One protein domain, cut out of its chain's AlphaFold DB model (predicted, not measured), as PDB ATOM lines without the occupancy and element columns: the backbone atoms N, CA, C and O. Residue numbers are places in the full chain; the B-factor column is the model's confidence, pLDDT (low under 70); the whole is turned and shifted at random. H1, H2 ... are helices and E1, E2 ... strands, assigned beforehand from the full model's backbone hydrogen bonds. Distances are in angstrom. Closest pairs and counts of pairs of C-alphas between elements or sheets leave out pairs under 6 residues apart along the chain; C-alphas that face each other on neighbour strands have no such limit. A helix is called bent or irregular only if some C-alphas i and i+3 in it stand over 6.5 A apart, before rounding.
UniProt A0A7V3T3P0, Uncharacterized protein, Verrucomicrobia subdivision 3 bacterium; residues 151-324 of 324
ATOM      1  N   GLU A 151       2.655  28.276 -17.709       95.75
ATOM      2  CA  GLU A 151       3.859  27.539 -17.298       95.75
ATOM      3  C   GLU A 151       3.955  26.144 -17.925       95.75
ATOM      4  O   GLU A 151       5.047  25.599 -18.076       95.75
ATOM      5  N   VAL A 152       2.822  25.578 -18.345       97.25
ATOM      6  CA  VAL A 152       2.760  24.221 -18.900       97.25
ATOM      7  C   VAL A 152       2.957  24.178 -20.417       97.25
ATOM      8  O   VAL A 152       2.976  23.105 -21.016       97.25
ATOM      9  N   ALA A 153       3.127  25.326 -21.079       97.25
ATOM     10  CA  ALA A 153       3.234  25.375 -22.538       97.25
ATOM     11  C   ALA A 153       4.414  24.540 -23.072       97.25
ATOM     12  O   ALA A 153       4.263  23.825 -24.059       97.25
ATOM     13  N   ALA A 154       5.571  24.580 -22.404       96.06
ATOM     14  CA  ALA A 154       6.750  23.821 -22.825       96.06
ATOM     15  C   ALA A 154       6.566  22.299 -22.666       96.06
ATOM     16  O   ALA A 154       6.955  21.533 -23.547       96.06
ATOM     17  N   GLU A 155       5.943  21.847 -21.573       96.00
ATOM     18  CA  GLU A 155       5.680  20.415 -21.369       96.00
ATOM     19  C   GLU A 155       4.603  19.889 -22.327       96.00
ATOM     20  O   GLU A 155       4.741  18.793 -22.872       96.00
ATOM     21  N   LEU A 156       3.573  20.691 -22.615       97.44
ATOM     22  CA  LEU A 156       2.570  20.362 -23.624       97.44
ATOM     23  C   LEU A 156       3.187  20.300 -25.029       97.44
ATOM     24  O   LEU A 156       2.891  19.384 -25.792       97.44
ATOM     25  N   GLU A 157       4.095  21.214 -25.367       95.94
ATOM     26  CA  GLU A 157       4.836  21.159 -26.631       95.94
ATOM     27  C   GLU A 157       5.604  19.841 -26.783       95.94
ATOM     28  O   GLU A 157       5.483  19.160 -27.802       95.94
ATOM     29  N   GLN A 158       6.325  19.422 -25.741       94.12
ATOM     30  CA  GLN A 158       7.044  18.150 -25.736       94.12
ATOM     31  C   GLN A 158       6.093  16.945 -25.856       94.12
ATOM     32  O   GLN A 158       6.374  15.988 -26.591       94.12
ATOM     33  N   ALA A 159       4.947  16.993 -25.173       95.25
ATOM     34  CA  ALA A 159       3.939  15.937 -25.197       95.25
ATOM     35  C   ALA A 159       3.336  15.715 -26.598       95.25
ATOM     36  O   ALA A 159       2.903  14.599 -26.905       95.25
ATOM     37  N   ALA A 160       3.380  16.716 -27.486       93.62
ATOM     38  CA  ALA A 160       2.900  16.603 -28.867       93.62
ATOM     39  C   ALA A 160       3.635  15.531 -29.694       93.62
ATOM     40  O   ALA A 160       3.099  15.045 -30.691       93.62
ATOM     41  N   THR A 161       4.832  15.110 -29.266       91.25
ATOM     42  CA  THR A 161       5.578  13.995 -29.879       91.25
ATOM     43  C   THR A 161       4.929  12.625 -29.643       91.25
ATOM     44  O   THR A 161       5.199  11.677 -30.382       91.25
ATOM     45  N   LYS A 162       4.071  12.508 -28.621       92.44
ATOM     46  CA  LYS A 162       3.370  11.275 -28.227       92.44
ATOM     47  C   LYS A 162       1.860  11.379 -28.445       92.44
ATOM     48  O   LYS A 162       1.256  10.441 -28.965       92.44
ATOM     49  N   TRP A 163       1.279  12.529 -28.107       95.31
ATOM     50  CA  TRP A 163      -0.150  12.831 -28.225       95.31
ATOM     51  C   TRP A 163      -0.356  14.048 -29.121       95.31
ATOM     52  O   TRP A 163      -0.564  15.182 -28.693       95.31
ATOM     53  N   ASN A 164      -0.258  13.779 -30.413       93.31
ATOM     54  CA  ASN A 164      -0.242  14.747 -31.500       93.31
ATOM     55  C   ASN A 164      -1.565  15.506 -31.737       93.31
ATOM     56  O   ASN A 164      -1.572  16.405 -32.572       93.31
ATOM     57  N   TYR A 165      -2.656  15.155 -31.047       95.06
ATOM     58  CA  TYR A 165      -3.936  15.874 -31.105       95.06
ATOM     59  C   TYR A 165      -4.242  16.557 -29.771       95.06
ATOM     60  O   TYR A 165      -4.509  17.753 -29.739       95.06
ATOM     61  N   TYR A 166      -4.112  15.836 -28.658       96.25
ATOM     62  CA  TYR A 166      -4.414  16.364 -27.333       96.25
ATOM     63  C   TYR A 166      -3.490  17.484 -26.901       96.25
ATOM     64  O   TYR A 166      -3.970  18.440 -26.297       96.25
ATOM     65  N   ALA A 167      -2.199  17.401 -27.227       96.69
ATOM     66  CA  ALA A 167      -1.264  18.431 -26.817       96.69
ATOM     67  C   ALA A 167      -1.481  19.763 -27.563       96.69
ATOM     68  O   ALA A 167      -1.566  20.788 -26.890       96.69
ATOM     69  N   PRO A 168      -1.680  19.801 -28.899       97.06
ATOM     70  CA  PRO A 168      -2.103  21.036 -29.556       97.06
ATOM     71  C   PRO A 168      -3.450  21.582 -29.056       97.06
ATOM     72  O   PRO A 168      -3.561  22.792 -28.895       97.06
ATOM     73  N   MET A 169      -4.445  20.729 -28.761       96.19
ATOM     74  CA  MET A 169      -5.711  21.190 -28.152       96.19
ATOM     75  C   MET A 169      -5.458  21.852 -26.803       96.19
ATOM     76  O   MET A 169      -5.986  22.924 -26.526       96.19
ATOM     77  N   ALA A 170      -4.593  21.244 -25.990       96.50
ATOM     78  CA  ALA A 170      -4.240  21.775 -24.688       96.50
ATOM     79  C   ALA A 170      -3.532  23.121 -24.778       96.50
ATOM     80  O   ALA A 170      -3.872  24.042 -24.045       96.50
ATOM     81  N   LEU A 171      -2.586  23.252 -25.709       97.75
ATOM     82  CA  LEU A 171      -1.917  24.518 -25.987       97.75
ATOM     83  C   LEU A 171      -2.910  25.589 -26.442       97.75
ATOM     84  O   LEU A 171      -2.804  26.737 -26.015       97.75
ATOM     85  N   ALA A 172      -3.875  25.224 -27.286       96.56
ATOM     86  CA  ALA A 172      -4.881  26.158 -27.772       96.56
ATOM     87  C   ALA A 172      -5.827  26.641 -26.667       96.56
ATOM     88  O   ALA A 172      -6.240  27.797 -26.674       96.56
ATOM     89  N   ALA A 173      -6.117  25.778 -25.696       94.25
ATOM     90  CA  ALA A 173      -6.963  26.090 -24.552       94.25
ATOM     91  C   ALA A 173      -6.244  26.871 -23.434       94.25
ATOM     92  O   ALA A 173      -6.890  27.272 -22.466       94.25
ATOM     93  N   LEU A 174      -4.926  27.106 -23.531       95.38
ATOM     94  CA  LEU A 174      -4.217  27.883 -22.512       95.38
ATOM     95  C   LEU A 174      -4.708  29.342 -22.474       95.38
ATOM     96  O   LEU A 174      -4.921  29.959 -23.526       95.38
ATOM     97  N   PRO A 175      -4.834  29.938 -21.274       92.56
ATOM     98  CA  PRO A 175      -5.374  31.283 -21.119       92.56
ATOM     99  C   PRO A 175      -4.494  32.331 -21.805       92.56
ATOM    100  O   PRO A 175      -3.271  32.191 -21.885       92.56
ATOM    101  N   ASN A 176      -5.126  33.415 -22.266       93.81
ATOM    102  CA  ASN A 176      -4.465  34.569 -22.886       93.81
ATOM    103  C   ASN A 176      -3.568  34.203 -24.085       93.81
ATOM    104  O   ASN A 176      -2.569  34.873 -24.338       93.81
ATOM    105  N   GLY A 177      -3.880  33.114 -24.795       95.12
ATOM    106  CA  GLY A 177      -3.109  32.674 -25.958       95.12
ATOM    107  C   GLY A 177      -1.706  32.153 -25.621       95.12
ATOM    108  O   GLY A 177      -0.855  32.076 -26.509       95.12
ATOM    109  N   ALA A 178      -1.436  31.769 -24.368       97.06
ATOM    110  CA  ALA A 178      -0.095  31.377 -23.924       97.06
ATOM    111  C   ALA A 178       0.513  30.197 -24.715       97.06
ATOM    112  O   ALA A 178       1.736  30.083 -24.816       97.06
ATOM    113  N   GLY A 179      -0.312  29.341 -25.328       97.62
ATOM    114  CA  GLY A 179       0.158  28.234 -26.164       97.62
ATOM    115  C   GLY A 179       0.466  28.587 -27.623       97.62
ATOM    116  O   GLY A 179       1.032  27.751 -28.324       97.62
ATOM    117  N   ILE A 180       0.159  29.800 -28.104       98.12
ATOM    118  CA  ILE A 180       0.329  30.186 -29.523       98.12
ATOM    119  C   ILE A 180       1.785  30.047 -29.978       98.12
ATOM    120  O   ILE A 180       2.054  29.551 -31.073       98.12
ATOM    121  N   SER A 181       2.744  30.434 -29.131       97.44
ATOM    122  CA  SER A 181       4.173  30.320 -29.449       97.44
ATOM    123  C   SER A 181       4.606  28.858 -29.642       97.44
ATOM    124  O   SER A 181       5.311  28.541 -30.601       97.44
ATOM    125  N   ALA A 182       4.133  27.955 -28.779       97.19
ATOM    126  CA  ALA A 182       4.400  26.521 -28.882       97.19
ATOM    127  C   ALA A 182       3.707  25.898 -30.103       97.19
ATOM    128  O   ALA A 182       4.343  25.188 -30.878       97.19
ATOM    129  N   LEU A 183       2.433  26.229 -30.349       97.56
ATOM    130  CA  LEU A 183       1.717  25.810 -31.560       97.56
ATOM    131  C   LEU A 183       2.447  26.251 -32.833       97.56
ATOM    132  O   LEU A 183       2.561  25.474 -33.779       97.56
ATOM    133  N   THR A 184       2.991  27.469 -32.839       96.50
ATOM    134  CA  THR A 184       3.777  27.997 -33.960       96.50
ATOM    135  C   THR A 184       5.033  27.163 -34.206       96.50
ATOM    136  O   THR A 184       5.293  26.798 -35.351       96.50
ATOM    137  N   ARG A 185       5.784  26.794 -33.161       94.88
ATOM    138  CA  ARG A 185       6.966  25.921 -33.292       94.88
ATOM    139  C   ARG A 185       6.606  24.512 -33.769       94.88
ATOM    140  O   ARG A 185       7.258  23.988 -34.674       94.88
ATOM    141  N   ILE A 186       5.528  23.927 -33.240       94.62
ATOM    142  CA  ILE A 186       5.021  22.618 -33.690       94.62
ATOM    143  C   ILE A 186       4.624  22.671 -35.173       94.62
ATOM    144  O   ILE A 186       4.935  21.749 -35.934       94.62
ATOM    145  N   ALA A 187       3.958  23.748 -35.600       93.75
ATOM    146  CA  ALA A 187       3.543  23.966 -36.985       93.75
ATOM    147  C   ALA A 187       4.736  24.172 -37.934       93.75
ATOM    148  O   ALA A 187       4.747  23.588 -39.018       93.75
ATOM    149  N   GLN A 188       5.752  24.933 -37.505       89.56
ATOM    150  CA  GLN A 188       7.007  25.130 -38.242       89.56
ATOM    151  C   GLN A 188       7.746  23.822 -38.493       89.56
ATOM    152  O   GLN A 188       8.451  23.711 -39.497       89.56
ATOM    153  N   ASN A 189       7.569  22.839 -37.599       77.38
ATOM    154  CA  ASN A 189       8.158  21.518 -37.734       77.38
ATOM    155  C   ASN A 189       9.681  21.609 -37.950       77.38
ATOM    156  O   ASN A 189      10.238  21.131 -38.941       77.38
ATOM    157  N   VAL A 190      10.351  22.283 -37.014       64.69
ATOM    158  CA  VAL A 190      11.795  22.564 -37.083       64.69
ATOM    159  C   VAL A 190      12.619  21.266 -37.171       64.69
ATOM    160  O   VAL A 190      13.669  21.243 -37.807       64.69
ATOM    161  N   ASP A 191      12.077  20.158 -36.658       62.25
ATOM    162  CA  ASP A 191      12.681  18.820 -36.691       62.25
ATOM    163  C   ASP A 191      12.497  18.077 -38.035       62.25
ATOM    164  O   ASP A 191      12.916  16.927 -38.192       62.25
ATOM    165  N   GLY A 192      11.848  18.702 -39.026       59.12
ATOM    166  CA  GLY A 192      11.775  18.222 -40.409       59.12
ATOM    167  C   GLY A 192      10.738  17.129 -40.699       59.12
ATOM    168  O   GLY A 192      10.596  16.719 -41.850       59.12
ATOM    169  N   ARG A 193       9.937  16.683 -39.721       61.53
ATOM    170  CA  ARG A 193       8.881  15.661 -39.901       61.53
ATOM    171  C   ARG A 193       7.481  16.269 -39.882       61.53
ATOM    172  O   ARG A 193       6.842  16.319 -38.835       61.53
ATOM    173  N   PHE A 194       6.987  16.704 -41.045       72.12
ATOM    174  CA  PHE A 194       5.685  17.375 -41.127       72.12
ATOM    175  C   PHE A 194       4.575  16.347 -40.903       72.12
ATOM    176  O   PHE A 194       4.133  15.651 -41.818       72.12
ATOM    177  N   GLY A 195       4.209  16.181 -39.637       83.81
ATOM    178  CA  GLY A 195       3.383  15.088 -39.157       83.81
ATOM    179  C   GLY A 195       1.954  15.513 -38.862       83.81
ATOM    180  O   GLY A 195       1.486  16.595 -39.216       83.81
ATOM    181  N   ALA A 196       1.228  14.631 -38.183       86.38
ATOM    182  CA  ALA A 196      -0.120  14.936 -37.731       86.38
ATOM    183  C   ALA A 196      -0.148  16.073 -36.690       86.38
ATOM    184  O   ALA A 196      -1.054  16.891 -36.755       86.38
ATOM    185  N   SER A 197       0.857  16.183 -35.811       88.44
ATOM    186  CA  SER A 197       0.962  17.277 -34.830       88.44
ATOM    187  C   SER A 197       1.109  18.646 -35.495       88.44
ATOM    188  O   SER A 197       0.369  19.557 -35.154       88.44
ATOM    189  N   SER A 198       1.996  18.791 -36.484       91.69
ATOM    190  CA  SER A 198       2.193  20.054 -37.214       91.69
ATOM    191  C   SER A 198       0.942  20.482 -37.976       91.69
ATOM    192  O   SER A 198       0.529  21.637 -37.892       91.69
ATOM    193  N   ARG A 199       0.279  19.538 -38.662       92.94
ATOM    194  CA  ARG A 199      -1.004  19.799 -39.340       92.94
ATOM    195  C   ARG A 199      -2.086  20.237 -38.363       92.94
ATOM    196  O   ARG A 199      -2.824  21.173 -38.646       92.94
ATOM    197  N   PHE A 200      -2.173  19.564 -37.221       95.38
ATOM    198  CA  PHE A 200      -3.189  19.871 -36.229       95.38
ATOM    199  C   PHE A 200      -2.884  21.175 -35.478       95.38
ATOM    200  O   PHE A 200      -3.796  21.941 -35.203       95.38
ATOM    201  N   ALA A 201      -1.613  21.512 -35.252       96.75
ATOM    202  CA  ALA A 201      -1.213  22.806 -34.704       96.75
ATOM    203  C   ALA A 201      -1.591  23.975 -35.627       96.75
ATOM    204  O   ALA A 201      -2.079  24.990 -35.142       96.75
ATOM    205  N   LEU A 202      -1.457  23.823 -36.952       96.81
ATOM    206  CA  LEU A 202      -1.970  24.806 -37.917       96.81
ATOM    207  C   LEU A 202      -3.489  24.972 -37.810       96.81
ATOM    208  O   LEU A 202      -3.995  26.089 -37.862       96.81
ATOM    209  N   GLN A 203      -4.219  23.871 -37.633       96.88
ATOM    210  CA  GLN A 203      -5.659  23.925 -37.412       96.88
ATOM    211  C   GLN A 203      -6.010  24.667 -36.111       96.88
ATOM    212  O   GLN A 203      -6.900  25.512 -36.123       96.88
ATOM    213  N   MET A 204      -5.281  24.422 -35.020       97.75
ATOM    214  CA  MET A 204      -5.474  25.137 -33.752       97.75
ATOM    215  C   MET A 204      -5.139  26.627 -33.864       97.75
ATOM    216  O   MET A 204      -5.892  27.463 -33.377       97.75
ATOM    217  N   LEU A 205      -4.063  26.995 -34.566       98.12
ATOM    218  CA  LEU A 205      -3.762  28.403 -34.848       98.12
ATOM    219  C   LEU A 205      -4.895  29.074 -35.646       98.12
ATOM    220  O   LEU A 205      -5.226  30.224 -35.376       98.12
ATOM    221  N   ALA A 206      -5.523  28.356 -36.584       97.56
ATOM    222  CA  ALA A 206      -6.671  28.857 -37.348       97.56
ATOM    223  C   ALA A 206      -7.926  29.042 -36.500       97.56
ATOM    224  O   ALA A 206      -8.650  30.014 -36.704       97.56
ATOM    225  N   GLU A 207      -8.153  28.157 -35.534       95.31
ATOM    226  CA  GLU A 207      -9.248  28.275 -34.572       95.31
ATOM    227  C   GLU A 207      -9.063  29.482 -33.632       95.31
ATOM    228  O   GLU A 207     -10.029  30.175 -33.314       95.31
ATOM    229  N   LEU A 208      -7.819  29.780 -33.239       96.00
ATOM    230  CA  LEU A 208      -7.471  30.887 -32.336       96.00
ATOM    231  C   LEU A 208      -7.398  32.258 -33.014       96.00
ATOM    232  O   LEU A 208      -7.601  33.282 -32.360       96.00
ATOM    233  N   ALA A 209      -7.100  32.295 -34.310       95.94
ATOM    234  CA  ALA A 209      -6.840  33.520 -35.061       95.94
ATOM    235  C   ALA A 209      -7.921  34.624 -34.960       95.94
ATOM    236  O   ALA A 209      -7.549  35.797 -34.965       95.94
ATOM    237  N   PRO A 210      -9.231  34.323 -34.821       90.62
ATOM    238  CA  PRO A 210     -10.252  35.362 -34.635       90.62
ATOM    239  C   PRO A 210     -10.130  36.120 -33.309       90.62
ATOM    240  O   PRO A 210     -10.600  37.254 -33.203       90.62
ATOM    241  N   GLN A 211      -9.540  35.481 -32.296       91.69
ATOM    242  CA  GLN A 211      -9.373  36.028 -30.950       91.69
ATOM    243  C   GLN A 211      -7.960  36.580 -30.732       91.69
ATOM    244  O   GLN A 211      -7.807  37.588 -30.046       91.69
ATOM    245  N   TYR A 212      -6.949  35.955 -31.341       96.06
ATOM    246  CA  TYR A 212      -5.539  36.263 -31.112       96.06
ATOM    247  C   TYR A 212      -4.820  36.629 -32.423       96.06
ATOM    248  O   TYR A 212      -4.540  35.741 -33.241       96.06
ATOM    249  N   PRO A 213      -4.480  37.916 -32.640       95.56
ATOM    250  CA  PRO A 213      -3.754  38.370 -33.828       95.56
ATOM    251  C   PRO A 213      -2.419  37.646 -34.059       95.56
ATOM    252  O   PRO A 213      -2.031  37.417 -35.203       95.56
ATOM    253  N   GLU A 214      -1.732  37.233 -32.997       97.31
ATOM    254  CA  GLU A 214      -0.471  36.493 -33.063       97.31
ATOM    255  C   GLU A 214      -0.652  35.121 -33.729       97.31
ATOM    256  O   GLU A 214       0.212  34.682 -34.488       97.31
ATOM    257  N   ALA A 215      -1.793  34.457 -33.505       97.75
ATOM    258  CA  ALA A 215      -2.113  33.192 -34.165       97.75
ATOM    259  C   ALA A 215      -2.404  33.397 -35.661       97.75
ATOM    260  O   ALA A 215      -1.930  32.625 -36.498       97.75
ATOM    261  N   ALA A 216      -3.113  34.479 -36.011       96.56
ATOM    262  CA  ALA A 216      -3.325  34.879 -37.402       96.56
ATOM    263  C   ALA A 216      -1.993  35.162 -38.116       96.56
ATOM    264  O   ALA A 216      -1.756  34.672 -39.221       96.56
ATOM    265  N   GLN A 217      -1.092  35.902 -37.467       96.25
ATOM    266  CA  GLN A 217       0.230  36.201 -38.006       96.25
ATOM    267  C   GLN A 217       1.067  34.930 -38.181       96.25
ATOM    268  O   GLN A 217       1.659  34.735 -39.243       96.25
ATOM    269  N   ALA A 218       1.082  34.040 -37.184       96.19
ATOM    270  CA  ALA A 218       1.781  32.763 -37.276       96.19
ATOM    271  C   ALA A 218       1.308  31.943 -38.486       96.19
ATOM    272  O   ALA A 218       2.137  31.410 -39.225       96.19
ATOM    273  N   LEU A 219      -0.004  31.895 -38.744       95.56
ATOM    274  CA  LEU A 219      -0.552  31.248 -39.937       95.56
ATOM    275  C   LEU A 219      -0.084  31.891 -41.235       95.56
ATOM    276  O   LEU A 219       0.352  31.174 -42.132       95.56
ATOM    277  N   VAL A 220      -0.158  33.219 -41.344       95.69
ATOM    278  CA  VAL A 220       0.300  33.941 -42.540       95.69
ATOM    279  C   VAL A 220       1.763  33.607 -42.836       95.69
ATOM    280  O   VAL A 220       2.099  33.296 -43.979       95.69
ATOM    281  N   GLU A 221       2.622  33.591 -41.815       94.06
ATOM    282  CA  GLU A 221       4.027  33.211 -41.975       94.06
ATOM    283  C   GLU A 221       4.195  31.748 -42.400       94.06
ATOM    284  O   GLU A 221       4.992  31.465 -43.293       94.06
ATOM    285  N   GLN A 222       3.406  30.812 -41.857       92.19
ATOM    286  CA  GLN A 222       3.439  29.416 -42.310       92.19
ATOM    287  C   GLN A 222       3.017  29.267 -43.774       92.19
ATOM    288  O   GLN A 222       3.678  28.562 -44.539       92.19
ATOM    289  N   VAL A 223       1.965  29.967 -44.201       93.00
ATOM    290  CA  VAL A 223       1.483  29.934 -45.589       93.00
ATOM    291  C   VAL A 223       2.518  30.495 -46.565       93.00
ATOM    292  O   VAL A 223       2.713  29.917 -47.639       93.00
ATOM    293  N   LYS A 224       3.234  31.565 -46.189       91.44
ATOM    294  CA  LYS A 224       4.312  32.155 -47.004       91.44
ATOM    295  C   LYS A 224       5.444  31.175 -47.302       91.44
ATOM    296  O   LYS A 224       6.075  31.292 -48.348       91.44
ATOM    297  N   THR A 225       5.690  30.190 -46.434       87.25
ATOM    298  CA  THR A 225       6.718  29.167 -46.696       87.25
ATOM    299  C   THR A 225       6.354  28.216 -47.841       87.25
ATOM    300  O   THR A 225       7.235  27.517 -48.335       87.25
ATOM    301  N   GLN A 226       5.081  28.177 -48.264       76.25
ATOM    302  CA  GLN A 226       4.543  27.320 -49.332       76.25
ATOM    303  C   GLN A 226       4.781  25.808 -49.135       76.25
ATOM    304  O   GLN A 226       4.783  25.044 -50.095       76.25
ATOM    305  N   ARG A 227       4.954  25.350 -47.888       81.50
ATOM    306  CA  ARG A 227       5.239  23.937 -47.554       81.50
ATOM    307  C   ARG A 227       4.047  23.164 -46.983       81.50
ATOM    308  O   ARG A 227       4.218  22.075 -46.442       81.50
ATOM    309  N   LEU A 228       2.841  23.721 -47.070       88.94
ATOM    310  CA  LEU A 228       1.653  23.104 -46.484       88.94
ATOM    311  C   LEU A 228       1.102  21.995 -47.386       88.94
ATOM    312  O   LEU A 228       0.818  22.227 -48.556       88.94
ATOM    313  N   SER A 229       0.915  20.800 -46.822       88.50
ATOM    314  CA  SER A 229       0.230  19.688 -47.500       88.50
ATOM    315  C   SER A 229      -1.268  19.966 -47.684       88.50
ATOM    316  O   SER A 229      -1.860  20.642 -46.842       88.50
ATOM    317  N   ASP A 230      -1.920  19.313 -48.646       88.12
ATOM    318  CA  ASP A 230      -3.381  19.385 -48.844       88.12
ATOM    319  C   ASP A 230      -4.183  19.047 -47.576       88.12
ATOM    320  O   ASP A 230      -5.175  19.696 -47.249       88.12
ATOM    321  N   LEU A 231      -3.714  18.075 -46.787       88.62
ATOM    322  CA  LEU A 231      -4.355  17.720 -45.518       88.62
ATOM    323  C   LEU A 231      -4.249  18.824 -44.455       88.62
ATOM    324  O   LEU A 231      -5.094  18.892 -43.566       88.62
ATOM    325  N   ALA A 232      -3.210  19.663 -44.512       92.94
ATOM    326  CA  ALA A 232      -3.092  20.828 -43.636       92.94
ATOM    327  C   ALA A 232      -4.118  21.887 -44.043       92.94
ATOM    328  O   ALA A 232      -4.801  22.443 -43.187       92.94
ATOM    329  N   TRP A 233      -4.277  22.101 -45.352       94.81
ATOM    330  CA  TRP A 233      -5.280  23.009 -45.891       94.81
ATOM    331  C   TRP A 233      -6.699  22.617 -45.508       94.81
ATOM    332  O   TRP A 233      -7.467  23.495 -45.126       94.81
ATOM    333  N   TYR A 234      -7.029  21.324 -45.522       93.25
ATOM    334  CA  TYR A 234      -8.329  20.851 -45.045       93.25
ATOM    335  C   TYR A 234      -8.598  21.261 -43.586       93.25
ATOM    336  O   TYR A 234      -9.653  21.819 -43.286       93.25
ATOM    337  N   GLY A 235      -7.632  21.038 -42.687       94.25
ATOM    338  CA  GLY A 235      -7.755  21.418 -41.275       94.25
ATOM    339  C   GLY A 235      -7.887  22.929 -41.082       94.25
ATOM    340  O   GLY A 235      -8.796  23.381 -40.387       94.25
ATOM    341  N   ILE A 236      -7.036  23.713 -41.756       97.06
ATOM    342  CA  ILE A 236      -7.090  25.184 -41.738       97.06
ATOM    343  C   ILE A 236      -8.455  25.666 -42.243       97.06
ATOM    344  O   ILE A 236      -9.137  26.406 -41.544       97.06
ATOM    345  N   ALA A 237      -8.893  25.215 -43.418       97.00
ATOM    346  CA  ALA A 237     -10.168  25.608 -44.009       97.00
ATOM    347  C   ALA A 237     -11.358  25.257 -43.101       97.00
ATOM    348  O   ALA A 237     -12.275  26.066 -42.968       97.00
ATOM    349  N   SER A 238     -11.328  24.089 -42.448       94.88
ATOM    350  CA  SER A 238     -12.366  23.659 -41.504       94.88
ATOM    351  C   SER A 238     -12.429  24.561 -40.269       94.88
ATOM    352  O   SER A 238     -13.522  24.968 -39.874       94.88
ATOM    353  N   ALA A 239     -11.284  24.898 -39.670       95.69
ATOM    354  CA  ALA A 239     -11.224  25.798 -38.516       95.69
ATOM    355  C   ALA A 239     -11.657  27.224 -38.881       95.69
ATOM    356  O   ALA A 239     -12.492  27.805 -38.193       95.69
ATOM    357  N   LEU A 240     -11.200  27.751 -40.024       96.50
ATOM    358  CA  LEU A 240     -11.638  29.057 -40.527       96.50
ATOM    359  C   LEU A 240     -13.138  29.074 -40.892       96.50
ATOM    360  O   LEU A 240     -13.751  30.135 -40.895       96.50
ATOM    361  N   ALA A 241     -13.747  27.914 -41.164       94.56
ATOM    362  CA  ALA A 241     -15.197  27.750 -41.326       94.56
ATOM    363  C   ALA A 241     -15.956  27.600 -39.988       94.56
ATOM    364  O   ALA A 241     -17.148  27.288 -39.987       94.56
ATOM    365  N   GLY A 242     -15.271  27.777 -38.855       91.88
ATOM    366  CA  GLY A 242     -15.832  27.736 -37.507       91.88
ATOM    367  C   GLY A 242     -15.929  26.347 -36.896       91.88
ATOM    368  O   GLY A 242     -16.739  26.140 -35.999       91.88
ATOM    369  N   THR A 243     -15.141  25.385 -37.372       92.19
ATOM    370  CA  THR A 243     -14.999  24.102 -36.675       92.19
ATOM    371  C   THR A 243     -14.106  24.281 -35.451       92.19
ATOM    372  O   THR A 243     -12.965  24.702 -35.606       92.19
ATOM    373  N   GLN A 244     -14.607  23.919 -34.272       90.88
ATOM    374  CA  GLN A 244     -13.859  23.895 -33.015       90.88
ATOM    375  C   GLN A 244     -13.616  22.466 -32.549       90.88
ATOM    376  O   GLN A 244     -14.493  21.614 -32.720       90.88
ATOM    377  N   MET A 245     -12.447  22.208 -31.962       91.50
ATOM    378  CA  MET A 245     -12.043  20.886 -31.474       91.50
ATOM    379  C   MET A 245     -12.091  20.810 -29.949       91.50
ATOM    380  O   MET A 245     -11.536  21.657 -29.261       91.50
ATOM    381  N   VAL A 246     -12.691  19.748 -29.407       89.75
ATOM    382  CA  VAL A 246     -12.769  19.523 -27.954       89.75
ATOM    383  C   VAL A 246     -12.550  18.057 -27.605       89.75
ATOM    384  O   VAL A 246     -12.761  17.179 -28.444       89.75
ATOM    385  N   TYR A 247     -12.143  17.749 -26.374       90.81
ATOM    386  CA  TYR A 247     -12.035  16.354 -25.940       90.81
ATOM    387  C   TYR A 247     -13.399  15.659 -25.985       90.81
ATOM    388  O   TYR A 247     -14.439  16.280 -25.761       90.81
ATOM    389  N   SER A 248     -13.419  14.360 -26.304       87.81
ATOM    390  CA  SER A 248     -14.681  13.604 -26.341       87.81
ATOM    391  C   SER A 248     -15.322  13.457 -24.965       87.81
ATOM    392  O   SER A 248     -16.542  13.324 -24.876       87.81
ATOM    393  N   GLU A 249     -14.494  13.459 -23.926       84.62
ATOM    394  CA  GLU A 249     -14.878  13.364 -22.527       84.62
ATOM    395  C   GLU A 249     -14.138  14.466 -21.774       84.62
ATOM    396  O   GLU A 249     -12.948  14.669 -22.024       84.62
ATOM    397  N   THR A 250     -14.846  15.166 -20.887       86.06
ATOM    398  CA  THR A 250     -14.275  16.192 -20.014       86.06
ATOM    399  C   THR A 250     -14.690  15.947 -18.574       86.06
ATOM    400  O   THR A 250     -15.785  15.449 -18.301       86.06
ATOM    401  N   TYR A 251     -13.792  16.268 -17.650       88.69
ATOM    402  CA  TYR A 251     -13.953  16.001 -16.222       88.69
ATOM    403  C   TYR A 251     -13.886  17.269 -15.380       88.69
ATOM    404  O   TYR A 251     -14.555  17.328 -14.347       88.69
ATOM    405  N   LEU A 252     -13.108  18.268 -15.809       85.50
ATOM    406  CA  LEU A 252     -12.900  19.507 -15.053       85.50
ATOM    407  C   LEU A 252     -13.895  20.600 -15.417       85.50
ATOM    408  O   LEU A 252     -14.457  21.233 -14.526       85.50
ATOM    409  N   ASP A 253     -14.132  20.786 -16.711       70.69
ATOM    410  CA  ASP A 253     -15.076  21.771 -17.220       70.69
ATOM    411  C   ASP A 253     -16.211  21.058 -17.962       70.69
ATOM    412  O   ASP A 253     -16.014  20.057 -18.661       70.69
ATOM    413  N   THR A 254     -17.425  21.592 -17.844       55.34
ATOM    414  CA  THR A 254     -18.487  21.265 -18.787       55.34
ATOM    415  C   THR A 254     -18.173  22.007 -20.077       55.34
ATOM    416  O   THR A 254     -18.496  23.184 -20.232       55.34
ATOM    417  N   VAL A 255     -17.535  21.331 -21.034       55.09
ATOM    418  CA  VAL A 255     -17.573  21.813 -22.415       55.09
ATOM    419  C   VAL A 255     -19.019  21.662 -22.857       55.09
ATOM    420  O   VAL A 255     -19.432  20.603 -23.318       55.09
ATOM    421  N   VAL A 256     -19.815  22.704 -22.628       55.34
ATOM    422  CA  VAL A 256     -21.165  22.801 -23.165       55.34
ATOM    423  C   VAL A 256     -20.969  23.053 -24.654       55.34
ATOM    424  O   VAL A 256     -20.483  24.130 -25.016       55.34
ATOM    425  N   PRO A 257     -21.278  22.080 -25.533       59.44
ATOM    426  CA  PRO A 257     -21.291  22.353 -26.959       59.44
ATOM    427  C   PRO A 257     -22.208  23.560 -27.167       59.44
ATOM    428  O   PRO A 257     -23.279  23.594 -26.549       59.44
ATOM    429  N   PRO A 258     -21.825  24.563 -27.973       60.12
ATOM    430  CA  PRO A 258     -22.667  25.731 -28.177       60.12
ATOM    431  C   PRO A 258     -24.096  25.299 -28.534       60.12
ATOM    432  O   PRO A 258     -24.239  24.317 -29.262       60.12
ATOM    433  N   PRO A 259     -25.156  25.991 -28.072       53.31
ATOM    434  CA  PRO A 259     -26.545  25.513 -28.168       53.31
ATOM    435  C   PRO A 259     -27.052  25.117 -29.570       53.31
ATOM    436  O   PRO A 259     -28.095  24.486 -29.673       53.31
ATOM    437  N   ASN A 260     -26.314  25.443 -30.640       56.78
ATOM    438  CA  ASN A 260     -26.612  25.090 -32.033       56.78
ATOM    439  C   ASN A 260     -25.430  24.396 -32.733       56.78
ATOM    440  O   ASN A 260     -25.287  24.483 -33.954       56.78
ATOM    441  N   ALA A 261     -24.553  23.752 -31.967       63.44
ATOM    442  CA  ALA A 261     -23.501  22.900 -32.483       63.44
ATOM    443  C   ALA A 261     -24.137  21.698 -33.196       63.44
ATOM    444  O   ALA A 261     -24.537  20.715 -32.576       63.44
ATOM    445  N   ILE A 262     -24.271  21.802 -34.513       60.12
ATOM    446  CA  ILE A 262     -24.734  20.708 -35.366       60.12
ATOM    447  C   ILE A 262     -23.584  19.744 -35.676       60.12
ATOM    448  O   ILE A 262     -22.438  20.167 -35.828       60.12
ATOM    449  N   ASP A 263     -23.927  18.460 -35.805       61.50
ATOM    450  CA  ASP A 263     -23.054  17.390 -36.317       61.50
ATOM    451  C   ASP A 263     -21.737  17.201 -35.530       61.50
ATOM    452  O   ASP A 263     -20.652  17.470 -36.059       61.50
ATOM    453  N   PRO A 264     -21.785  16.735 -34.259       76.31
ATOM    454  CA  PRO A 264     -20.576  16.331 -33.556       76.31
ATOM    455  C   PRO A 264     -19.905  15.168 -34.281       76.31
ATOM    456  O   PRO A 264     -20.248  13.998 -34.085       76.31
ATOM    457  N   LYS A 265     -18.884  15.472 -35.078       87.38
ATOM    458  CA  LYS A 265     -18.008  14.436 -35.618       87.38
ATOM    459  C   LYS A 265     -17.108  13.954 -34.499       87.38
ATOM    460  O   LYS A 265     -16.422  14.749 -33.860       87.38
ATOM    461  N   SER A 266     -17.140  12.650 -34.259       89.69
ATOM    462  CA  SER A 266     -16.267  11.992 -33.294       89.69
ATOM    463  C   SER A 266     -15.071  11.395 -34.018       89.69
ATOM    464  O   SER A 266     -15.224  10.732 -35.044       89.69
ATOM    465  N   TYR A 267     -13.886  11.614 -33.466       92.12
ATOM    466  CA  TYR A 267     -12.632  11.096 -33.987       92.12
ATOM    467  C   TYR A 267     -12.050  10.122 -32.971       92.12
ATOM    468  O   TYR A 267     -12.051  10.389 -31.770       92.12
ATOM    469  N   SER A 268     -11.555   8.994 -33.467       92.88
ATOM    470  CA  SER A 268     -10.879   7.968 -32.679       92.88
ATOM    471  C   SER A 268      -9.523   7.708 -33.309       92.88
ATOM    472  O   SER A 268      -9.441   7.412 -34.503       92.88
ATOM    473  N   ILE A 269      -8.467   7.831 -32.511       92.06
ATOM    474  CA  ILE A 269      -7.085   7.542 -32.885       92.06
ATOM    475  C   ILE A 269      -6.602   6.393 -31.988       92.06
ATOM    476  O   ILE A 269      -5.996   6.634 -30.940       92.06
ATOM    477  N   PRO A 270      -6.874   5.127 -32.363       86.69
ATOM    478  CA  PRO A 270      -6.607   3.978 -31.495       86.69
ATOM    479  C   PRO A 270      -5.122   3.780 -31.171       86.69
ATOM    480  O   PRO A 270      -4.786   3.219 -30.135       86.69
ATOM    481  N   SER A 271      -4.217   4.253 -32.034       85.44
ATOM    482  CA  SER A 271      -2.768   4.064 -31.872       85.44
ATOM    483  C   SER A 271      -2.182   4.737 -30.628       85.44
ATOM    484  O   SER A 271      -1.098   4.358 -30.192       85.44
ATOM    485  N   ASN A 272      -2.869   5.727 -30.057       85.31
ATOM    486  CA  ASN A 272      -2.486   6.387 -28.808       85.31
ATOM    487  C   ASN A 272      -3.700   6.866 -27.993       85.31
ATOM    488  O   ASN A 272      -3.598   7.842 -27.253       85.31
ATOM    489  N   GLN A 273      -4.836   6.173 -28.148       91.06
ATOM    490  CA  GLN A 273      -6.064   6.355 -27.365       91.06
ATOM    491  C   GLN A 273      -6.544   7.813 -27.280       91.06
ATOM    492  O   GLN A 273      -6.982   8.267 -26.223       91.06
ATOM    493  N   GLN A 274      -6.452   8.552 -28.391       92.56
ATOM    494  CA  GLN A 274      -6.958   9.921 -28.465       92.56
ATOM    495  C   GLN A 274      -8.347   9.950 -29.104       92.56
ATOM    496  O   GLN A 274      -8.543   9.524 -30.242       92.56
ATOM    497  N   TYR A 275      -9.290  10.512 -28.362       93.56
ATOM    498  CA  TYR A 275     -10.679  10.729 -28.734       93.56
ATOM    499  C   TYR A 275     -11.040  12.202 -28.569       93.56
ATOM    500  O   TYR A 275     -10.890  12.777 -27.484       93.56
ATOM    501  N   TYR A 276     -11.500  12.820 -29.648       92.38
ATOM    502  CA  TYR A 276     -11.964  14.202 -29.642       92.38
ATOM    503  C   TYR A 276     -13.211  14.353 -30.510       92.38
ATOM    504  O   TYR A 276     -13.569  13.472 -31.298       92.38
ATOM    505  N   ARG A 277     -13.916  15.463 -30.324       91.44
ATOM    506  CA  ARG A 277     -15.090  15.848 -31.100       91.44
ATOM    507  C   ARG A 277     -14.841  17.182 -31.771       91.44
ATOM    508  O   ARG A 277     -14.049  17.986 -31.283       91.44
ATOM    509  N   SER A 278     -15.543  17.414 -32.870       90.50
ATOM    510  CA  SER A 278     -15.592  18.729 -33.494       90.50
ATOM    511  C   SER A 278     -17.013  19.251 -33.584       90.50
ATOM    512  O   SER A 278     -17.913  18.481 -33.914       90.50
ATOM    513  N   TYR A 279     -17.187  20.556 -33.403       88.44
ATOM    514  CA  TYR A 279     -18.463  21.246 -33.581       88.44
ATOM    515  C   TYR A 279     -18.303  22.410 -34.547       88.44
ATOM    516  O   TYR A 279     -17.296  23.111 -34.489       88.44
ATOM    517  N   ASN A 280     -19.295  22.658 -35.402       88.62
ATOM    518  CA  ASN A 280     -19.328  23.903 -36.161       88.62
ATOM    519  C   ASN A 280     -20.086  24.976 -35.370       88.62
ATOM    520  O   ASN A 280     -21.280  24.836 -35.105       88.62
ATOM    521  N   VAL A 281     -19.391  26.053 -35.016       87.50
ATOM    522  CA  VAL A 281     -19.943  27.174 -34.241       87.50
ATOM    523  C   VAL A 281     -20.264  28.383 -35.108       87.50
ATOM    524  O   VAL A 281     -20.834  29.362 -34.629       87.50
ATOM    525  N   SER A 282     -19.934  28.322 -36.402       87.81
ATOM    526  CA  SER A 282     -20.084  29.467 -37.292       87.81
ATOM    527  C   SER A 282     -21.532  29.919 -37.409       87.81
ATOM    528  O   SER A 282     -21.760  31.101 -37.644       87.81
ATOM    529  N   LEU A 283     -22.521  29.035 -37.233       84.12
ATOM    530  CA  LEU A 283     -23.946  29.396 -37.273       84.12
ATOM    531  C   LEU A 283     -24.334  30.456 -36.236       84.12
ATOM    532  O   LEU A 283     -25.313  31.164 -36.437       84.12
ATOM    533  N   GLN A 284     -23.559  30.586 -35.161       84.31
ATOM    534  CA  GLN A 284     -23.780  31.571 -34.106       84.31
ATOM    535  C   GLN A 284     -22.918  32.829 -34.272       84.31
ATOM    536  O   GLN A 284     -22.996  33.729 -33.440       84.31
ATOM    537  N   TRP A 285     -22.086  32.901 -35.316       89.75
ATOM    538  CA  TRP A 285     -21.247  34.070 -35.542       89.75
ATOM    539  C   TRP A 285     -22.064  35.299 -35.926       89.75
ATOM    540  O   TRP A 285     -22.941  35.227 -36.788       89.75
ATOM    541  N   THR A 286     -21.722  36.440 -35.327       91.88
ATOM    542  CA  THR A 286     -22.247  37.746 -35.736       91.88
ATOM    543  C   THR A 286     -21.683  38.154 -37.105       91.88
ATOM    544  O   THR A 286     -20.621  37.656 -37.507       91.88
ATOM    545  N   PRO A 287     -22.329  39.087 -37.828       94.06
ATOM    546  CA  PRO A 287     -21.783  39.628 -39.073       94.06
ATOM    547  C   PRO A 287     -20.346  40.148 -38.925       94.06
ATOM    548  O   PRO A 287     -19.508  39.915 -39.792       94.06
ATOM    549  N   GLU A 288     -20.013  40.776 -37.796       92.56
ATOM    550  CA  GLU A 288     -18.664  41.273 -37.507       92.56
ATOM    551  C   GLU A 288     -17.654  40.131 -37.354       92.56
ATOM    552  O   GLU A 288     -16.522  40.239 -37.829       92.56
ATOM    553  N   GLN A 289     -18.046  39.027 -36.711       92.38
ATOM    554  CA  GLN A 289     -17.201  37.837 -36.588       92.38
ATOM    555  C   GLN A 289     -16.960  37.190 -37.957       92.38
ATOM    556  O   GLN A 289     -15.816  36.880 -38.288       92.38
ATOM    557  N   ILE A 290     -18.001  37.071 -38.790       94.94
ATOM    558  CA  ILE A 290     -17.872  36.581 -40.171       94.94
ATOM    559  C   ILE A 290     -16.952  37.504 -40.983       94.94
ATOM    560  O   ILE A 290     -16.066  37.022 -41.689       94.94
ATOM    561  N   GLN A 291     -17.097  38.825 -40.857       94.56
ATOM    562  CA  GLN A 291     -16.264  39.788 -41.576       94.56
ATOM    563  C   GLN A 291     -14.788  39.693 -41.168       94.56
ATOM    564  O   GLN A 291     -13.916  39.691 -42.039       94.56
ATOM    565  N   LYS A 292     -14.490  39.570 -39.867       92.12
ATOM    566  CA  LYS A 292     -13.120  39.329 -39.375       92.12
ATOM    567  C   LYS A 292     -12.546  38.033 -39.944       92.12
ATOM    568  O   LYS A 292     -11.397  38.005 -40.385       92.12
ATOM    569  N   GLN A 293     -13.357  36.979 -39.993       95.06
ATOM    570  CA  GLN A 293     -12.952  35.698 -40.557       95.06
ATOM    571  C   GLN A 293     -12.631  35.798 -42.055       95.06
ATOM    572  O   GLN A 293     -11.611  35.280 -42.509       95.06
ATOM    573  N   LEU A 294     -13.470  36.501 -42.823       96.69
ATOM    574  CA  LEU A 294     -13.251  36.751 -44.249       96.69
ATOM    575  C   LEU A 294     -11.981  37.567 -44.499       96.69
ATOM    576  O   LEU A 294     -11.230  37.237 -45.411       96.69
ATOM    577  N   GLN A 295     -11.706  38.580 -43.672       95.56
ATOM    578  CA  GLN A 295     -10.471  39.365 -43.764       95.56
ATOM    579  C   GLN A 295      -9.229  38.490 -43.582       95.56
ATOM    580  O   GLN A 295      -8.289  38.599 -44.367       95.56
ATOM    581  N   LEU A 296      -9.232  37.593 -42.592       96.06
ATOM    582  CA  LEU A 296      -8.137  36.647 -42.396       96.06
ATOM    583  C   LEU A 296      -7.987  35.697 -43.591       96.06
ATOM    584  O   LEU A 296      -6.877  35.490 -44.079       96.06
ATOM    585  N   ILE A 297      -9.093  35.142 -44.092       97.75
ATOM    586  CA  ILE A 297      -9.060  34.283 -45.280       97.75
ATOM    587  C   ILE A 297      -8.459  35.044 -46.466       97.75
ATOM    588  O   ILE A 297      -7.552  34.531 -47.116       97.75
ATOM    589  N   ASP A 298      -8.890  36.277 -46.723       97.50
ATOM    590  CA  ASP A 298      -8.373  37.082 -47.830       97.50
ATOM    591  C   ASP A 298      -6.884  37.425 -47.671       97.50
ATOM    592  O   ASP A 298      -6.142  37.365 -48.655       97.50
ATOM    593  N   GLN A 299      -6.405  37.666 -46.446       96.06
ATOM    594  CA  GLN A 299      -4.971  37.815 -46.172       96.06
ATOM    595  C   GLN A 299      -4.180  36.549 -46.526       96.06
ATOM    596  O   GLN A 299      -3.149  36.637 -47.194       96.06
ATOM    597  N   LEU A 300      -4.664  35.367 -46.128       96.50
ATOM    598  CA  LEU A 300      -4.005  34.091 -46.432       96.50
ATOM    599  C   LEU A 300      -3.995  33.806 -47.942       96.50
ATOM    600  O   LEU A 300      -2.980  33.371 -48.486       96.50
ATOM    601  N   ARG A 301      -5.102  34.088 -48.635       96.56
ATOM    602  CA  ARG A 301      -5.228  33.909 -50.090       96.56
ATOM    603  C   ARG A 301      -4.294  34.835 -50.870       96.56
ATOM    604  O   ARG A 301      -3.740  34.418 -51.882       96.56
ATOM    605  N   ALA A 302      -4.081  36.062 -50.393       96.06
ATOM    606  CA  ALA A 302      -3.203  37.032 -51.045       96.06
ATOM    607  C   ALA A 302      -1.717  36.632 -51.010       96.06
ATOM    608  O   ALA A 302      -0.958  37.028 -51.893       96.06
ATOM    609  N   VAL A 303      -1.289  35.844 -50.015       95.06
ATOM    610  CA  VAL A 303       0.126  35.464 -49.845       95.06
ATOM    611  C   VAL A 303       0.504  34.134 -50.508       95.06
ATOM    612  O   VAL A 303       1.688  33.803 -50.564       95.06
ATOM    613  N   SER A 304      -0.461  33.354 -51.011       94.00
ATOM    614  CA  SER A 304      -0.184  32.066 -51.662       94.00
ATOM    615  C   SER A 304      -1.299  31.627 -52.623       94.00
ATOM    616  O   SER A 304      -2.450  31.501 -52.200       94.00
ATOM    617  N   PRO A 305      -0.980  31.268 -53.885       93.50
ATOM    618  CA  PRO A 305      -1.957  30.685 -54.810       93.50
ATOM    619  C   PRO A 305      -2.583  29.382 -54.295       93.50
ATOM    620  O   PRO A 305      -3.761  29.123 -54.534       93.50
ATOM    621  N   ALA A 306      -1.821  28.575 -53.548       93.25
ATOM    622  CA  ALA A 306      -2.339  27.352 -52.940       93.25
ATOM    623  C   ALA A 306      -3.399  27.672 -51.872       93.25
ATOM    624  O   ALA A 306      -4.442  27.025 -51.824       93.25
ATOM    625  N   ALA A 307      -3.175  28.725 -51.078       95.12
ATOM    626  CA  ALA A 307      -4.166  29.227 -50.129       95.12
ATOM    627  C   ALA A 307      -5.400  29.784 -50.851       95.12
ATOM    628  O   ALA A 307      -6.526  29.516 -50.437       95.12
ATOM    629  N   ALA A 308      -5.196  30.520 -51.952       95.38
ATOM    630  CA  ALA A 308      -6.272  31.044 -52.787       95.38
ATOM    631  C   ALA A 308      -7.217  29.936 -53.268       95.38
ATOM    632  O   ALA A 308      -8.429  30.083 -53.123       95.38
ATOM    633  N   ALA A 309      -6.662  28.831 -53.775       95.62
ATOM    634  CA  ALA A 309      -7.431  27.677 -54.227       95.62
ATOM    635  C   ALA A 309      -8.104  26.933 -53.062       95.62
ATOM    636  O   ALA A 309      -9.298  26.645 -53.120       95.62
ATOM    637  N   ALA A 310      -7.356  26.649 -51.992       96.06
ATOM    638  CA  ALA A 310      -7.844  25.846 -50.875       96.06
ATOM    639  C   ALA A 310      -8.939  26.535 -50.044       96.06
ATOM    640  O   ALA A 310      -9.817  25.863 -49.507       96.06
ATOM    641  N   LEU A 311      -8.883  27.865 -49.915       97.50
ATOM    642  CA  LEU A 311      -9.773  28.630 -49.036       97.50
ATOM    643  C   LEU A 311     -10.963  29.273 -49.761       97.50
ATOM    644  O   LEU A 311     -11.854  29.794 -49.089       97.50
ATOM    645  N   GLU A 312     -11.015  29.237 -51.097       97.69
ATOM    646  CA  GLU A 312     -12.133  29.816 -51.858       97.69
ATOM    647  C   GLU A 312     -13.502  29.235 -51.462       97.69
ATOM    648  O   GLU A 312     -14.412  30.029 -51.212       97.69
ATOM    649  N   PRO A 313     -13.683  27.906 -51.300       97.62
ATOM    650  CA  PRO A 313     -14.976  27.361 -50.889       97.62
ATOM    651  C   PRO A 313     -15.428  27.879 -49.517       97.62
ATOM    652  O   PRO A 313     -16.582  28.277 -49.352       97.62
ATOM    653  N   THR A 314     -14.511  27.931 -48.544       97.06
ATOM    654  CA  THR A 314     -14.793  28.456 -47.199       97.06
ATOM    655  C   THR A 314     -15.159  29.934 -47.253       97.06
ATOM    656  O   THR A 314     -16.132  30.355 -46.627       97.06
ATOM    657  N   ARG A 315     -14.418  30.725 -48.036       97.75
ATOM    658  CA  ARG A 315     -14.705  32.146 -48.231       97.75
ATOM    659  C   ARG A 315     -16.093  32.364 -48.825       97.75
ATOM    660  O   ARG A 315     -16.856  33.165 -48.292       97.75
ATOM    661  N   ALA A 316     -16.417  31.665 -49.914       97.50
ATOM    662  CA  ALA A 316     -17.698  31.791 -50.599       97.50
ATOM    663  C   ALA A 316     -18.868  31.432 -49.670       97.50
ATOM    664  O   ALA A 316     -19.849  32.173 -49.604       97.50
ATOM    665  N   ALA A 317     -18.733  30.352 -48.892       95.31
ATOM    666  CA  ALA A 317     -19.744  29.928 -47.925       95.31
ATOM    667  C   ALA A 317     -19.981  30.971 -46.818       95.31
ATOM    668  O   ALA A 317     -21.126  31.243 -46.466       95.31
ATOM    669  N   LEU A 318     -18.919  31.582 -46.283       95.25
ATOM    670  CA  LEU A 318     -19.040  32.628 -45.263       95.25
ATOM    671  C   LEU A 318     -19.604  33.936 -45.835       95.25
ATOM    672  O   LEU A 318     -20.474  34.541 -45.217       95.25
ATOM    673  N   ALA A 319     -19.164  34.350 -47.024       95.81
ATOM    674  CA  ALA A 319     -19.659  35.559 -47.679       95.81
ATOM    675  C   ALA A 319     -21.158  35.470 -48.004       95.81
ATOM    676  O   ALA A 319     -21.886  36.440 -47.806       95.81
ATOM    677  N   ALA A 320     -21.641  34.296 -48.428       94.69
ATOM    678  CA  ALA A 320     -23.061  34.067 -48.689       94.69
ATOM    679  C   ALA A 320     -23.947  34.320 -47.455       94.69
ATOM    680  O   ALA A 320     -25.104  34.699 -47.605       94.69
ATOM    681  N   ARG A 321     -23.404  34.159 -46.243       90.62
ATOM    682  CA  ARG A 321     -24.130  34.389 -44.985       90.62
ATOM    683  C   ARG A 321     -24.224  35.856 -44.575       90.62
ATOM    684  O   ARG A 321     -25.038  36.167 -43.722       90.62
ATOM    685  N   LEU A 322     -23.412  36.741 -45.159       88.69
ATOM    686  CA  LEU A 322     -23.555  38.192 -44.980       88.69
ATOM    687  C   LEU A 322     -24.617  38.795 -45.910       88.69
ATOM    688  O   LEU A 322     -25.041  39.924 -45.693       88.69
ATOM    689  N   GLY A 323     -24.997  38.073 -46.970       74.19
ATOM    690  CA  GLY A 323     -26.024  38.493 -47.927       74.19
ATOM    691  C   GLY A 323     -27.430  37.957 -47.632       74.19
ATOM    692  O   GLY A 323     -28.330  38.207 -48.432       74.19
ATOM    693  N   GLN A 324     -27.597  37.199 -46.542       57.44
ATOM    694  CA  GLN A 324     -28.875  36.701 -46.012       57.44
ATOM    695  C   GLN A 324     -29.316  37.567 -44.835       57.44
ATOM    696  O   GLN A 324     -30.540  37.786 -44.716       57.44
TER     697      GLN A 324
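AT A GLANCE: This is residues 151 to 324 of the 324 residues of an uncharacterized protein of Verrucomicrobia subdivision 3 bacterium (UniProt A0A7V3T3P0). A small twisted sheet of three strands lies along one side of a thick body of eight helices. H4 is in the middle of that body, H1, H2 and H3 lie towards one end, and the hairpin of H7 and H8 makes the other end. The printed part has 174 residues, in the order H1 to H6, E1 to E3, H7, H8, and is mostly helix. The sheet runs E1, E3, E2, antiparallel throughout. The whole is compact, with a radius of gyration of the C-alphas of 15.5 A, and rounded, spanning 43 by 38 by 30 A.

IN THESE COORDINATES: The strands are E1, residues 243 to 247, E2, 262 to 269, 22.2 A long, and E3, 274 to 280, 20.2 A. H1 is residues 151 to 159, beginning at C-alpha 151 (3.859, 27.539, -17.298); H2 is 166 to 172 and H3 180 to 188. H4 is residues 196 to 208, 18.4 A, H5 213 to 224, 16.7 A, and H6 230 to 240, 15.2 A. H7, residues 287 to 303, is 24.8 A long. H8, residues 305 to 320, is 22.2 A long and ends at C-alpha 320 (-23.061, 34.067, -48.689). H1 and H8 are irregular: C-alphas 151 and 154 are 7.3 A apart, as are 310 and 313; H8 has a kink of 48 degrees near residue 313.

HOW THE PARTS SIT: The sheet is only just strongly twisted, its C-alphas up to 4.3 A off the best plane. N 246 and O 277 of E1 and E3 are within hydrogen-bond range at 2.9 A; in the hairpin E2 and E3, N 269 and O 274 are at 2.8 A. H2 is on the sheet at a height of 9.5 A. H4 only grazes the sheet, with residues 203 to 208. H6 is near E1 and E3, with 5 pairs of C-alphas within 10 A for each. H4 touches H6 at a shallow tilt of 23 degrees, the same way; their closest C-alphas, of Gln 203 and Ile 236, are 4.7 A apart. H3 and H4 form a helical hairpin, closest at the C-alphas of Ala 187 and Ser 198, 4.1 A. H1 touches H2, with C-alphas of Leu 156 and Ala 167 closest at 5.4 A. H5 touches H7, with residues 296 to 303 of H7 alone; the closest C-alphas, of Val 220 and Leu 300, are 5.8 A apart. The helical hairpin H7 and H8 has a shallow tilt of 17 degrees, opposite ways, closest at the C-alphas of Arg 301 and Ala 308, 4.1 A. H1 and H8 are apart. Every O i to N i+4 pair is within hydrogen-bond range in H2 to H7, against 4 of 5 in H1 and 10 of 12 in H8.

THE WHOLE: The farthest C-alphas, of Asp 191 and Gln 324, are 46.2 A apart. The printed part has no cut. The link from E1 to E2, residues 248 to 261, is long. Mean pLDDT of the printed part is 89.9; residues 190 to 193, 254 to 263 and 324 are under 70.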